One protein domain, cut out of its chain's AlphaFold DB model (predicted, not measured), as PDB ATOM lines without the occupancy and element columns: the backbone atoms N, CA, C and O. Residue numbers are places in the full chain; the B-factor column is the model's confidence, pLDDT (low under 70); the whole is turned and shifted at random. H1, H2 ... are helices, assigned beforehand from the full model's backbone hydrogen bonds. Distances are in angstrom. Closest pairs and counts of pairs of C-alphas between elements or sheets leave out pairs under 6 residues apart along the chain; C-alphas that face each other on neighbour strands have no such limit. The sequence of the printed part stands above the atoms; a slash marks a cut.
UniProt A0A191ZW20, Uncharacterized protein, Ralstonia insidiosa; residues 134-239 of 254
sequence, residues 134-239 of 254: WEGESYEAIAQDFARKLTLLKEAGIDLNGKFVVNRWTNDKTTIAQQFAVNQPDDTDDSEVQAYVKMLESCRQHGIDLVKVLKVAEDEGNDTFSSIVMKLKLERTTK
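What this domain is: This is residues 134 to 239 of the 254 residues of an uncharacterized protein of Ralstonia insidiosa (UniProt A0A191ZW20). Helices H1 and H3 lie side by side as one pair; H2, H4 and H5 form a second group, with H4 packed on H2 and H5. The 106 printed residues, with five named helices in order H1 to H5, are all helix by class and compact, with a radius of gyration of 13.8 A and spans of 39 by 33 by 27 A.

How they stand to each other: Start at H1, residues 139 to 155; it touches H3, residues 190 to 206, closest at C-alphas Glu 140 and Ala 195, 5.0 A, with a shallow tilt of 8 degrees, the same way. H2, residues 176 to 182, touches H4, residues 210 to 219, closest at C-alphas Ala 181 and Ala 217, 4.5 A. H4 and H5, residues 223 to 237, are a hairpin, closest at C-alphas Leu 214 and Ser 226, 6.0 A. Every O i to N i+4 pair is within hydrogen-bond range in H2, H3 and H5; 10 of 13 are in H1, 3 of 6 in H4.

Where its parts are: Find C-alpha 139, where H1 begins, at (157.746, 163.942, 174.793), and C-alpha 237, where H5 ends, at (152.585, 186.036, 155.721); from first to last C-alpha H1 is 24.0 A long, H3 24.6 A and H5 20.7 A.

The domain as a whole: The H1 to H2 link is long; pLDDT is under 70 at residues 134 to 137, 167 to 170 and 235 to 239.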
ATOM      1  N   TRP A 134     165.416 160.308 173.129       52.50
ATOM      2  CA  TRP A 134     166.069 159.255 173.910       52.50
ATOM      3  C   TRP A 134     165.132 158.058 173.937       52.50
ATOM      4  O   TRP A 134     163.959 158.203 174.263       52.50
ATOM      5  N   GLU A 135     165.636 156.889 173.529       49.22
ATOM      6  CA  GLU A 135     164.888 155.634 173.618       49.22
ATOM      7  C   GLU A 135     164.295 155.501 175.031       49.22
ATOM      8  O   GLU A 135     165.030 155.379 176.011       49.22
ATOM      9  N   GLY A 136     162.964 155.553 175.129       52.81
ATOM     10  CA  GLY A 136     162.228 155.379 176.383       52.81
ATOM     11  C   GLY A 136     161.823 156.651 177.139       52.81
ATOM     12  O   GLY A 136     161.204 156.512 178.193       52.81
ATOM     13  N   GLU A 137     162.109 157.861 176.644       64.38
ATOM     14  CA  GLU A 137     161.552 159.105 177.210       64.38
ATOM     15  C   GLU A 137     160.361 159.603 176.378       64.38
ATOM     16  O   GLU A 137     160.481 159.790 175.168       64.38
ATOM     17  N   SER A 138     159.213 159.841 177.022       75.81
ATOM     18  CA  SER A 138     158.054 160.455 176.364       75.81
ATOM     19  C   SER A 138     158.305 161.940 176.087       75.81
ATOM     20  O   SER A 138     159.045 162.610 176.821       75.81
ATOM     21  N   TYR A 139     157.640 162.503 175.072       82.00
ATOM     22  CA  TYR A 139     157.746 163.942 174.793       82.00
ATOM     23  C   TYR A 139     157.346 164.809 175.990       82.00
ATOM     24  O   TYR A 139     157.861 165.918 176.132       82.00
ATOM     25  N   GLU A 140     156.482 164.320 176.880       81.25
ATOM     26  CA  GLU A 140     156.125 165.010 178.120       81.25
ATOM     27  C   GLU A 140     157.333 165.293 179.009       81.25
ATOM     28  O   GLU A 140     157.495 166.422 179.482       81.25
ATOM     29  N   ALA A 141     158.191 164.290 179.220       78.50
ATOM     30  CA  ALA A 141     159.387 164.425 180.043       78.50
ATOM     31  C   ALA A 141     160.343 165.458 179.432       78.50
ATOM     32  O   ALA A 141     160.835 166.353 180.122       78.50
ATOM     33  N   ILE A 142     160.521 165.401 178.112       80.88
ATOM     34  CA  ILE A 142     161.397 166.312 177.369       80.88
ATOM     35  C   ILE A 142     160.851 167.750 177.418       80.88
ATOM     36  O   ILE A 142     161.596 168.706 177.670       80.88
ATOM     37  N   ALA A 143     159.540 167.929 177.229       85.75
ATOM     38  CA  ALA A 143     158.896 169.236 177.109       85.75
ATOM     39  C   ALA A 143     158.944 170.087 178.388       85.75
ATOM     40  O   ALA A 143     158.818 171.315 178.300       85.75
ATOM     41  N   GLN A 144     159.118 169.484 179.569       84.31
ATOM     42  CA  GLN A 144     159.231 170.227 180.835       84.31
ATOM     43  C   GLN A 144     160.422 171.191 180.828       84.31
ATOM     44  O   GLN A 144     160.307 172.338 181.269       84.31
ATOM     45  N   ASP A 145     161.531 170.739 180.252       86.88
ATOM     46  CA  ASP A 145     162.836 171.380 180.363       86.88
ATOM     47  C   ASP A 145     163.339 171.965 179.039       86.88
ATOM     48  O   ASP A 145     164.256 172.791 179.016       86.88
ATOM     49  N   PHE A 146     162.689 171.614 177.932       90.25
ATOM     50  CA  PHE A 146     163.101 171.974 176.581       90.25
ATOM     51  C   PHE A 146     163.302 173.483 176.359       90.25
ATOM     52  O   PHE A 146     164.354 173.909 175.880       90.25
ATOM     53  N   ALA A 147     162.343 174.324 176.764       91.69
ATOM     54  CA  ALA A 147     162.455 175.776 176.584       91.69
ATOM     55  C   ALA A 147     163.666 176.369 177.329       91.69
ATOM     56  O   ALA A 147     164.373 177.224 176.795       91.69
ATOM     57  N   ARG A 148     163.948 175.875 178.544       91.25
ATOM     58  CA  ARG A 148     165.110 176.296 179.340       91.25
ATOM     59  C   ARG A 148     166.418 175.842 178.701       91.25
ATOM     60  O   ARG A 148     167.376 176.616 178.696       91.25
ATOM     61  N   LYS A 149     166.445 174.637 178.112       92.31
ATOM     62  CA  LYS A 149     167.592 174.155 177.327       92.31
ATOM     63  C   LYS A 149     167.900 175.113 176.175       92.31
ATOM     64  O   LYS A 149     169.027 175.590 176.073       92.31
ATOM     65  N   LEU A 150     166.894 175.471 175.370       94.50
ATOM     66  CA  LEU A 150     167.062 176.421 174.262       94.50
ATOM     67  C   LEU A 150     167.542 177.803 174.730       94.50
ATOM     68  O   LEU A 150     168.398 178.403 174.078       94.50
ATOM     69  N   THR A 151     167.025 178.300 175.859       94.38
ATOM     70  CA  THR A 151     167.469 179.578 176.437       94.38
ATOM     71  C   THR A 151     168.960 179.542 176.765       94.38
ATOM     72  O   THR A 151     169.699 180.412 176.316       94.38
ATOM     73  N   LEU A 152     169.425 178.516 177.484       92.38
ATOM     74  CA  LEU A 152     170.833 178.401 177.877       92.38
ATOM     75  C   LEU A 152     171.773 178.183 176.689       92.38
ATOM     76  O   LEU A 152     172.859 178.756 176.671       92.38
ATOM     77  N   LEU A 153     171.363 177.410 175.679       93.38
ATOM     78  CA  LEU A 153     172.138 177.265 174.439       93.38
ATOM     79  C   LEU A 153     172.311 178.616 173.736       93.38
ATOM     80  O   LEU A 153     173.414 178.963 173.319       93.38
ATOM     81  N   LYS A 154     171.239 179.410 173.659       93.25
ATOM     82  CA  LYS A 154     171.281 180.752 173.071       93.25
ATOM     83  C   LYS A 154     172.123 181.722 173.901       93.25
ATOM     84  O   LYS A 154     172.883 182.493 173.324       93.25
ATOM     85  N   GLU A 155     172.031 181.672 175.232       91.50
ATOM     86  CA  GLU A 155     172.908 182.442 176.132       91.50
ATOM     87  C   GLU A 155     174.386 182.054 175.953       91.50
ATOM     88  O   GLU A 155     175.258 182.911 176.073       91.50
ATOM     89  N   ALA A 156     174.676 180.788 175.629       88.69
ATOM     90  CA  ALA A 156     176.020 180.309 175.302       88.69
ATOM     91  C   ALA A 156     176.495 180.712 173.893       88.69
ATOM     92  O   ALA A 156     177.631 180.422 173.534       88.69
ATOM     93  N   GLY A 157     175.659 181.392 173.101       90.19
ATOM     94  CA  GLY A 157     176.001 181.844 171.751       90.19
ATOM     95  C   GLY A 157     175.878 180.772 170.666       90.19
ATOM     96  O   GLY A 157     176.395 180.976 169.576       90.19
ATOM     97  N   ILE A 158     175.203 179.654 170.946       92.56
ATOM     98  CA  ILE A 158     175.028 178.547 169.996       92.56
ATOM     99  C   ILE A 158     173.951 178.896 168.962       92.56
ATOM    100  O   ILE A 158     172.852 179.333 169.325       92.56
ATOM    101  N   ASP A 159     174.228 178.640 167.681       94.00
ATOM    102  CA  ASP A 159     173.224 178.726 166.622       94.00
ATOM    103  C   ASP A 159     172.264 177.531 166.693       94.00
ATOM    104  O   ASP A 159     172.586 176.403 166.319       94.00
ATOM    105  N   LEU A 160     171.031 177.787 167.132       93.62
ATOM    106  CA  LEU A 160     169.978 176.771 167.238       93.62
ATOM    107  C   LEU A 160     169.509 176.221 165.876       93.62
ATOM    108  O   LEU A 160     168.799 175.215 165.835       93.62
ATOM    109  N   ASN A 161     169.889 176.857 164.763       93.62
ATOM    110  CA  ASN A 161     169.670 176.349 163.405       93.62
ATOM    111  C   ASN A 161     170.884 175.577 162.857       93.62
ATOM    112  O   ASN A 161     170.848 175.095 161.719       93.62
ATOM    113  N   GLY A 162     171.943 175.447 163.660       91.25
ATOM    114  CA  GLY A 162     173.159 174.724 163.332       91.25
ATOM    115  C   GLY A 162     172.915 173.238 163.078       91.25
ATOM    116  O   GLY A 162     171.992 172.616 163.616       91.25
ATOM    117  N   LYS A 163     173.770 172.653 162.234       92.06
ATOM    118  CA  LYS A 163     173.736 171.218 161.947       92.06
ATOM    119  C   LYS A 163     174.541 170.437 162.977       92.06
ATOM    120  O   LYS A 163     175.685 170.788 163.252       92.06
ATOM    121  N   PHE A 164     173.997 169.323 163.447       89.38
ATOM    122  CA  PHE A 164     174.675 168.408 164.365       89.38
ATOM    123  C   PHE A 164     174.468 166.951 163.962       89.38
ATOM    124  O   PHE A 164     173.572 166.639 163.182       89.38
ATOM    125  N   VAL A 165     175.336 166.067 164.448       83.62
ATOM    126  CA  VAL A 165     175.275 164.636 164.131       83.62
ATOM    127  C   VAL A 165     174.163 163.977 164.951       83.62
ATOM    128  O   VAL A 165     174.062 164.235 166.148       83.62
ATOM    129  N   VAL A 166     173.336 163.141 164.317       73.38
ATOM    130  CA  VAL A 166     172.179 162.483 164.962       73.38
ATOM    131  C   VAL A 166     172.619 161.494 166.042       73.38
ATOM    132  O   VAL A 166     172.034 161.449 167.120       73.38
ATOM    133  N   ASN A 167     173.641 160.686 165.760       66.62
ATOM    134  CA  ASN A 167     174.186 159.702 166.689       66.62
ATOM    135  C   ASN A 167     175.676 159.453 166.398       66.62
ATOM    136  O   ASN A 167     176.181 159.792 165.337       66.62
ATOM    137  N   ARG A 168     176.400 158.822 167.326       61.91
ATOM    138  CA  ARG A 168     177.848 158.568 167.178       61.91
ATOM    139  C   ARG A 168     178.232 157.537 166.103       61.91
ATOM    140  O   ARG A 168     179.418 157.349 165.858       61.91
ATOM    141  N   TRP A 169     177.259 156.823 165.540       62.09
ATOM    142  CA  TRP A 169     177.469 155.695 164.629       62.09
ATOM    143  C   TRP A 169     177.276 156.072 163.160       62.09
ATOM    144  O   TRP A 169     177.842 155.411 162.291       62.09
ATOM    145  N   THR A 170     176.510 157.127 162.874       67.94
ATOM    146  CA  THR A 170     176.296 157.638 161.519       67.94
ATOM    147  C   THR A 170     176.874 159.042 161.371       67.94
ATOM    148  O   THR A 170     176.955 159.815 162.320       67.94
ATOM    149  N   ASN A 171     177.291 159.387 160.153       75.31
ATOM    150  CA  ASN A 171     177.734 160.747 159.822       75.31
ATOM    151  C   ASN A 171     176.557 161.659 159.438       75.31
ATOM    152  O   ASN A 171     176.769 162.749 158.892       75.31
ATOM    153  N   ASP A 172     175.326 161.216 159.694       83.06
ATOM    154  CA  ASP A 172     174.126 161.939 159.305       83.06
ATOM    155  C   ASP A 172     173.992 163.194 160.152       83.06
ATOM    156  O   ASP A 172     174.028 163.162 161.385       83.06
ATOM    157  N   LYS A 173     173.846 164.322 159.460       88.81
ATOM    158  CA  LYS A 173     173.666 165.624 160.088       88.81
ATOM    159  C   LYS A 173     172.211 166.041 159.994       88.81
ATOM    160  O   LYS A 173     171.617 165.987 158.921       88.81
ATOM    161  N   THR A 174     171.685 166.535 161.100       90.56
ATOM    162  CA  THR A 174     170.325 167.049 161.232       90.56
ATOM    163  C   THR A 174     170.342 168.461 161.814       90.56
ATOM    164  O   THR A 174     171.403 169.034 162.058       90.56
ATOM    165  N   THR A 175     169.160 169.025 162.024       92.69
ATOM    166  CA  THR A 175     168.910 170.262 162.776       92.69
ATOM    167  C   THR A 175     167.823 169.986 163.812       92.69
ATOM    168  O   THR A 175     167.103 168.995 163.689       92.69
ATOM    169  N   ILE A 176     167.640 170.878 164.793       91.94
ATOM    170  CA  ILE A 176     166.561 170.729 165.785       91.94
ATOM    171  C   ILE A 176     165.205 170.628 165.071       91.94
ATOM    172  O   ILE A 176     164.432 169.713 165.330       91.94
ATOM    173  N   ALA A 177     164.949 171.520 164.108       93.00
ATOM    174  CA  ALA A 177     163.714 171.520 163.327       93.00
ATOM    175  C   ALA A 177     163.487 170.188 162.594       93.00
ATOM    176  O   ALA A 177     162.387 169.644 162.632       93.00
ATOM    177  N   GLN A 178     164.529 169.654 161.950       92.00
ATOM    178  CA  GLN A 178     164.436 168.396 161.214       92.00
ATOM    179  C   GLN A 178     164.220 167.192 162.142       92.00
ATOM    180  O   GLN A 178     163.494 166.282 161.757       92.00
ATOM    181  N   GLN A 179     164.781 167.185 163.359       90.12
ATOM    182  CA  GLN A 179     164.469 166.131 164.332       90.12
ATOM    183  C   GLN A 179     162.985 166.106 164.690       90.12
ATOM    184  O   GLN A 179     162.408 165.027 164.736       90.12
ATOM    185  N   PHE A 180     162.351 167.262 164.886       90.62
ATOM    186  CA  PHE A 180     160.904 167.294 165.092       90.62
ATOM    187  C   PHE A 180     160.140 166.870 163.836       90.62
ATOM    188  O   PHE A 180     159.184 166.121 163.954       90.62
ATOM    189  N   ALA A 181     160.557 167.290 162.639       91.44
ATOM    190  CA  ALA A 181     159.872 166.908 161.403       91.44
ATOM    191  C   ALA A 181     159.818 165.381 161.197       91.44
ATOM    192  O   ALA A 181     158.779 164.866 160.800       91.44
ATOM    193  N   VAL A 182     160.910 164.672 161.507       89.75
ATOM    194  CA  VAL A 182     161.030 163.215 161.308       89.75
ATOM    195  C   VAL A 182     160.419 162.409 162.461       89.75
ATOM    196  O   VAL A 182     159.889 161.328 162.232       89.75
ATOM    197  N   ASN A 183     160.464 162.912 163.699       86.50
ATOM    198  CA  ASN A 183     159.941 162.185 164.857       86.50
ATOM    199  C   ASN A 183     158.538 162.682 165.213       86.50
ATOM    200  O   ASN A 183     158.351 163.833 165.613       86.50
ATOM    201  N   GLN A 184     157.551 161.804 165.064       86.50
ATOM    202  CA  GLN A 184     156.147 162.102 165.342       86.50
ATOM    203  C   GLN A 184     155.809 161.787 166.808       86.50
ATOM    204  O   GLN A 184     156.425 160.875 167.364       86.50
ATOM    205  N   PRO A 185     154.886 162.529 167.446       86.56
ATOM    206  CA  PRO A 185     154.267 162.084 168.693       86.56
ATOM    207  C   PRO A 185     153.331 160.898 168.440       86.56
ATOM    208  O   PRO A 185     152.789 160.777 167.341       86.56
ATOM    209  N   ASP A 186     153.112 160.065 169.456       84.06
ATOM    210  CA  ASP A 186     151.983 159.130 169.495       84.06
ATOM    211  C   ASP A 186     150.670 159.926 169.371       84.06
ATOM    212  O   ASP A 186     150.332 160.747 170.223       84.06
ATOM    213  N   ASP A 187     149.947 159.721 168.270       80.19
ATOM    214  CA  ASP A 187     148.705 160.426 167.947       80.19
ATOM    215  C   ASP A 187     147.506 159.932 168.767       80.19
ATOM    216  O   ASP A 187     146.449 160.572 168.772       80.19
ATOM    217  N   THR A 188     147.672 158.820 169.483       84.06
ATOM    218  CA  THR A 188     146.682 158.279 170.414       84.06
ATOM    219  C   THR A 188     146.863 158.789 171.845       84.06
ATOM    220  O   THR A 188     145.951 158.630 172.662       84.06
ATOM    221  N   ASP A 189     147.992 159.445 172.136       85.31
ATOM    222  CA  ASP A 189     148.302 160.060 173.423       85.31
ATOM    223  C   ASP A 189     148.201 161.599 173.345       85.31
ATOM    224  O   ASP A 189     149.111 162.316 172.919       85.31
ATOM    225  N   ASP A 190     147.062 162.131 173.803       87.31
ATOM    226  CA  ASP A 190     146.791 163.573 173.825       87.31
ATOM    227  C   ASP A 190     147.858 164.380 174.590       87.31
ATOM    228  O   ASP A 190     148.137 165.533 174.229       87.31
ATOM    229  N   SER A 191     148.443 163.835 175.662       87.31
ATOM    230  CA  SER A 191     149.449 164.558 176.443       87.31
ATOM    231  C   SER A 191     150.809 164.559 175.753       87.31
ATOM    232  O   SER A 191     151.507 165.582 175.797       87.31
ATOM    233  N   GLU A 192     151.131 163.509 175.002       86.81
ATOM    234  CA  GLU A 192     152.295 163.477 174.121       86.81
ATOM    235  C   GLU A 192     152.187 164.525 172.998       86.81
ATOM    236  O   GLU A 192     153.109 165.328 172.794       86.81
ATOM    237  N   VAL A 193     151.025 164.617 172.341       88.19
ATOM    238  CA  VAL A 193     150.748 165.632 171.308       88.19
ATOM    239  C   VAL A 193     150.860 167.051 171.874       88.19
ATOM    240  O   VAL A 193     151.493 167.923 171.269       88.19
ATOM    241  N   GLN A 194     150.291 167.316 173.053       89.81
ATOM    242  CA  GLN A 194     150.391 168.633 173.697       89.81
ATOM    243  C   GLN A 194     151.836 169.001 174.053       89.81
ATOM    244  O   GLN A 194     152.256 170.149 173.856       89.81
ATOM    245  N   ALA A 195     152.610 168.042 174.561       90.12
ATOM    246  CA  ALA A 195     154.020 168.234 174.865       90.12
ATOM    247  C   ALA A 195     154.821 168.568 173.598       90.12
ATOM    248  O   ALA A 195     155.583 169.543 173.581       90.12
ATOM    249  N   TYR A 196     154.584 167.824 172.519       90.56
ATOM    250  CA  TYR A 196     155.178 168.048 171.205       90.56
ATOM    251  C   TYR A 196     154.876 169.454 170.663       90.56
ATOM    252  O   TYR A 196     155.794 170.200 170.302       90.56
ATOM    253  N   VAL A 197     153.608 169.883 170.705       90.12
ATOM    254  CA  VAL A 197     153.180 171.238 170.303       90.12
ATOM    255  C   VAL A 197     153.936 172.308 171.094       90.12
ATOM    256  O   VAL A 197     154.488 173.244 170.512       90.12
ATOM    257  N   LYS A 198     154.022 172.160 172.419       91.12
ATOM    258  CA  LYS A 198     154.711 173.115 173.300       91.12
ATOM    259  C   LYS A 198     156.202 173.242 172.968       91.12
ATOM    260  O   LYS A 198     156.777 174.333 173.061       91.12
ATOM    261  N   MET A 199     156.843 172.149 172.564       92.00
ATOM    262  CA  MET A 199     158.235 172.179 172.114       92.00
ATOM    263  C   MET A 199     158.393 172.904 170.778       92.00
ATOM    264  O   MET A 199     159.287 173.742 170.657       92.00
ATOM    265  N   LEU A 200     157.495 172.694 169.811       92.25
ATOM    266  CA  LEU A 200     157.492 173.453 168.553       92.25
ATOM    267  C   LEU A 200     157.278 174.955 168.778       92.25
ATOM    268  O   LEU A 200     157.959 175.789 168.172       92.25
ATOM    269  N   GLU A 201     156.385 175.332 169.690       90.69
ATOM    270  CA  GLU A 201     156.203 176.732 170.077       90.69
ATOM    271  C   GLU A 201     157.470 177.320 170.707       90.69
ATOM    272  O   GLU A 201     157.861 178.446 170.380       90.69
ATOM    273  N   SER A 202     158.149 176.545 171.554       92.81
ATOM    274  CA  SER A 202     159.429 176.933 172.156       92.81
ATOM    275  C   SER A 202     160.509 177.122 171.089       92.81
ATOM    276  O   SER A 202     161.204 178.140 171.100       92.81
ATOM    277  N   CYS A 203     160.601 176.209 170.116       93.25
ATOM    278  CA  CYS A 203     161.479 176.336 168.953       93.25
ATOM    279  C   CYS A 203     161.229 177.654 168.209       93.25
ATOM    280  O   CYS A 203     162.163 178.422 167.959       93.25
ATOM    281  N   ARG A 204     159.959 177.967 167.920       90.94
ATOM    282  CA  ARG A 204     159.570 179.225 167.265       90.94
ATOM    283  C   ARG A 204     160.023 180.444 168.064       90.94
ATOM    284  O   ARG A 204     160.621 181.352 167.490       90.94
ATOM    285  N   GLN A 205     159.735 180.479 169.364       91.38
ATOM    286  CA  GLN A 205     160.082 181.605 170.240       91.38
ATOM    287  C   GLN A 205     161.594 181.856 170.295       91.38
ATOM    288  O   GLN A 205     162.027 183.001 170.419       91.38
ATOM    289  N   HIS A 206     162.404 180.805 170.150       94.00
ATOM    290  CA  HIS A 206     163.861 180.914 170.173       94.00
ATOM    291  C   HIS A 206     164.488 181.224 168.806       94.00
ATOM    292  O   HIS A 206     165.673 181.561 168.762       94.00
ATOM    293  N   GLY A 207     163.696 181.228 167.726       90.88
ATOM    294  CA  GLY A 207     164.143 181.565 166.371       90.88
ATOM    295  C   GLY A 207     164.607 180.365 165.542       90.88
ATOM    296  O   GLY A 207     165.422 180.533 164.639       90.88
ATOM    297  N   ILE A 208     164.113 179.164 165.849       94.19
ATOM    298  CA  ILE A 208     164.384 177.958 165.058       94.19
ATOM    299  C   ILE A 208     163.488 177.951 163.810       94.19
ATOM    300  O   ILE A 208     162.269 178.139 163.892       94.19
ATOM    301  N   ASP A 209     164.087 177.722 162.643       92.19
ATOM    302  CA  ASP A 209     163.453 177.807 161.325       92.19
ATOM    303  C   ASP A 209     162.625 176.557 160.975       92.19
ATOM    304  O   ASP A 209     162.936 175.810 160.044       92.19
ATOM    305  N   LEU A 210     161.508 176.356 161.675       92.81
ATOM    306  CA  LEU A 210     160.607 175.213 161.458       92.81
ATOM    307  C   LEU A 210     160.052 175.127 160.021       92.81
ATOM    308  O   LEU A 210     159.837 174.043 159.490       92.81
ATOM    309  N   VAL A 211     159.864 176.267 159.348       91.19
ATOM    310  CA  VAL A 211     159.299 176.323 157.984       91.19
ATOM    311  C   VAL A 211     160.209 175.655 156.946       91.19
ATOM    312  O   VAL A 211     159.713 175.131 155.951       91.19
ATOM    313  N   LYS A 212     161.535 175.647 157.160       90.25
ATOM    314  CA  LYS A 212     162.500 175.083 156.198       90.25
ATOM    315  C   LYS A 212     162.384 173.567 156.046       90.25
ATOM    316  O   LYS A 212     162.839 173.036 155.039       90.25
ATOM    317  N   VAL A 213     161.782 172.893 157.021       92.00
ATOM    318  CA  VAL A 213     161.671 171.431 157.066       92.00
ATOM    319  C   VAL A 213     160.235 170.939 156.859       92.00
ATOM    320  O   VAL A 213     159.990 169.750 157.001       92.00
ATOM    321  N   LEU A 214     159.299 171.819 156.468       91.31
ATOM    322  CA  LEU A 214     157.910 171.441 156.158       91.31
ATOM    323  C   LEU A 214     157.830 170.286 155.160       91.31
ATOM    324  O   LEU A 214     157.146 169.311 155.420       91.31
ATOM    325  N   LYS A 215     158.591 170.366 154.061       90.75
ATOM    326  CA  LYS A 215     158.608 169.304 153.054       90.75
ATOM    327  C   LYS A 215     159.076 167.963 153.633       90.75
ATOM    328  O   LYS A 215     158.545 166.931 153.269       90.75
ATOM    329  N   VAL A 216     160.047 167.990 154.552       92.75
ATOM    330  CA  VAL A 216     160.511 166.770 155.232       92.75
ATOM    331  C   VAL A 216     159.382 166.186 156.078       92.75
ATOM    332  O   VAL A 216     159.133 164.997 155.999       92.75
ATOM    333  N   ALA A 217     158.661 167.013 156.838       91.25
ATOM    334  CA  ALA A 217     157.520 166.548 157.625       91.25
ATOM    335  C   ALA A 217     156.389 165.978 156.749       91.25
ATOM    336  O   ALA A 217     155.803 164.967 157.114       91.25
ATOM    337  N   GLU A 218     156.102 166.598 155.600       91.12
ATOM    338  CA  GLU A 218     155.123 166.100 154.621       91.12
ATOM    339  C   GLU A 218     155.541 164.737 154.048       91.12
ATOM    340  O   GLU A 218     154.725 163.820 153.995       91.12
ATOM    341  N   ASP A 219     156.813 164.590 153.660       92.81
ATOM    342  CA  ASP A 219     157.364 163.342 153.115       92.81
ATOM    343  C   ASP A 219     157.357 162.207 154.170       92.81
ATOM    344  O   ASP A 219     157.141 161.048 153.822       92.81
ATOM    345  N   GLU A 220     157.539 162.541 155.453       90.69
ATOM    346  CA  GLU A 220     157.496 161.603 156.590       90.69
ATOM    347  C   GLU A 220     156.072 161.361 157.134       90.69
ATOM    348  O   GLU A 220     155.896 160.553 158.044       90.69
ATOM    349  N   GLY A 221     155.046 162.050 156.619       89.38
ATOM    350  CA  GLY A 221     153.659 161.923 157.087       89.38
ATOM    351  C   GLY A 221     153.385 162.530 158.470       89.38
ATOM    352  O   GLY A 221     152.444 162.123 159.146       89.38
ATOM    353  N   ASN A 222     154.201 163.483 158.922       90.88
ATOM    354  CA  ASN A 222     154.031 164.160 160.207       90.88
ATOM    355  C   ASN A 222     153.021 165.314 160.087       90.88
ATOM    356  O   ASN A 222     153.377 166.498 159.969       90.88
ATOM    357  N   ASP A 223     151.738 164.958 160.102       87.75
ATOM    358  CA  ASP A 223     150.624 165.899 159.939       87.75
ATOM    359  C   ASP A 223     150.546 166.922 161.081       87.75
ATOM    360  O   ASP A 223     150.238 168.098 160.849       87.75
ATOM    361  N   THR A 224     150.896 166.515 162.304       86.00
ATOM    362  CA  THR A 224     150.937 167.393 163.483       86.00
ATOM    363  C   THR A 224     151.942 168.527 163.283       86.00
ATOM    364  O   THR A 224     151.585 169.704 163.411       86.00
ATOM    365  N   PHE A 225     153.181 168.205 162.899       91.44
ATOM    366  CA  PHE A 225     154.196 169.212 162.583       91.44
ATOM    367  C   PHE A 225     153.740 170.118 161.437       91.44
ATOM    368  O   PHE A 225     153.792 171.347 161.551       91.44
ATOM    369  N   SER A 226     153.263 169.519 160.344       90.88
ATOM    370  CA  SER A 226     152.863 170.233 159.129       90.88
ATOM    371  C   SER A 226     151.742 171.235 159.405       90.88
ATOM    372  O   SER A 226     151.858 172.407 159.038       90.88
ATOM    373  N   SER A 227     150.701 170.823 160.131       87.62
ATOM    374  CA  SER A 227     149.567 171.668 160.523       87.62
ATOM    375  C   SER A 227     150.007 172.873 161.360       87.62
ATOM    376  O   SER A 227     149.683 174.026 161.043       87.62
ATOM    377  N   ILE A 228     150.822 172.632 162.392       84.81
ATOM    378  CA  ILE A 228     151.316 173.679 163.295       84.81
ATOM    379  C   ILE A 228     152.195 174.662 162.526       84.81
ATOM    380  O   ILE A 228     151.966 175.873 162.560       84.81
ATOM    381  N   VAL A 229     153.184 174.171 161.785       86.75
ATOM    382  CA  VAL A 229     154.148 175.029 161.090       86.75
ATOM    383  C   VAL A 229     153.505 175.778 159.922       86.75
ATOM    384  O   VAL A 229     153.860 176.933 159.675       86.75
ATOM    385  N   MET A 230     152.504 175.203 159.251       86.50
ATOM    386  CA  MET A 230     151.710 175.918 158.246       86.50
ATOM    387  C   MET A 230     150.891 177.052 158.858       86.50
ATOM    388  O   MET A 230     150.898 178.160 158.315       86.50
ATOM    389  N   LYS A 231     150.255 176.838 160.016       83.94
ATOM    390  CA  LYS A 231     149.579 177.915 160.757       83.94
ATOM    391  C   LYS A 231     150.554 179.047 161.098       83.94
ATOM    392  O   LYS A 231     150.260 180.214 160.843       83.94
ATOM    393  N   LEU A 232     151.754 178.705 161.567       72.44
ATOM    394  CA  LEU A 232     152.820 179.668 161.870       72.44
ATOM    395  C   LEU A 232     153.318 180.433 160.633       72.44
ATOM    396  O   LEU A 232     153.588 181.636 160.699       72.44
ATOM    397  N   LYS A 233     153.447 179.750 159.491       79.31
ATOM    398  CA  LYS A 233     153.808 180.363 158.206       79.31
ATOM    399  C   LYS A 233     152.746 181.373 157.777       79.31
ATOM    400  O   LYS A 233     153.101 182.483 157.380       79.31
ATOM    401  N   LEU A 234     151.468 181.011 157.904       74.62
ATOM    402  CA  LEU A 234     150.342 181.883 157.580       74.62
ATOM    403  C   LEU A 234     150.350 183.145 158.442       74.62
ATOM    404  O   LEU A 234     150.321 184.228 157.864       74.62
ATOM    405  N   GLU A 235     150.520 183.021 159.763       69.56
ATOM    406  CA  GLU A 235     150.622 184.155 160.703       69.56
ATOM    407  C   GLU A 235     151.731 185.157 160.321       69.56
ATOM    408  O   GLU A 235     151.537 186.364 160.446       69.56
ATOM    409  N   ARG A 236     152.875 184.685 159.797       63.16
ATOM    410  CA  ARG A 236     153.960 185.552 159.288       63.16
ATOM    411  C   ARG A 236     153.640 186.219 157.949       63.16
ATOM    412  O   ARG A 236     154.112 187.322 157.687       63.16
ATOM    413  N   THR A 237     152.908 185.535 157.071       58.84
ATOM    414  CA  THR A 237     152.585 186.036 155.721       58.84
ATOM    415  C   THR A 237     151.336 186.908 155.668       58.84
ATOM    416  O   THR A 237     151.203 187.734 154.762       58.84
ATOM    417  N   THR A 238     150.432 186.780 156.639       55.09
ATOM    418  CA  THR A 238     149.314 187.702 156.803       55.09
ATOM    419  C   THR A 238     149.849 189.033 157.312       55.09
ATOM    420  O   THR A 238     149.989 189.240 158.513       55.09
ATOM    421  N   LYS A 239     150.121 189.961 156.383       52.09
ATOM    422  CA  LYS A 239     150.085 191.397 156.695       52.09
ATOM    423  C   LYS A 239     148.815 191.665 157.503       52.09
ATOM    424  O   LYS A 239     147.778 191.076 157.180       52.09
TER     425      LYS A 239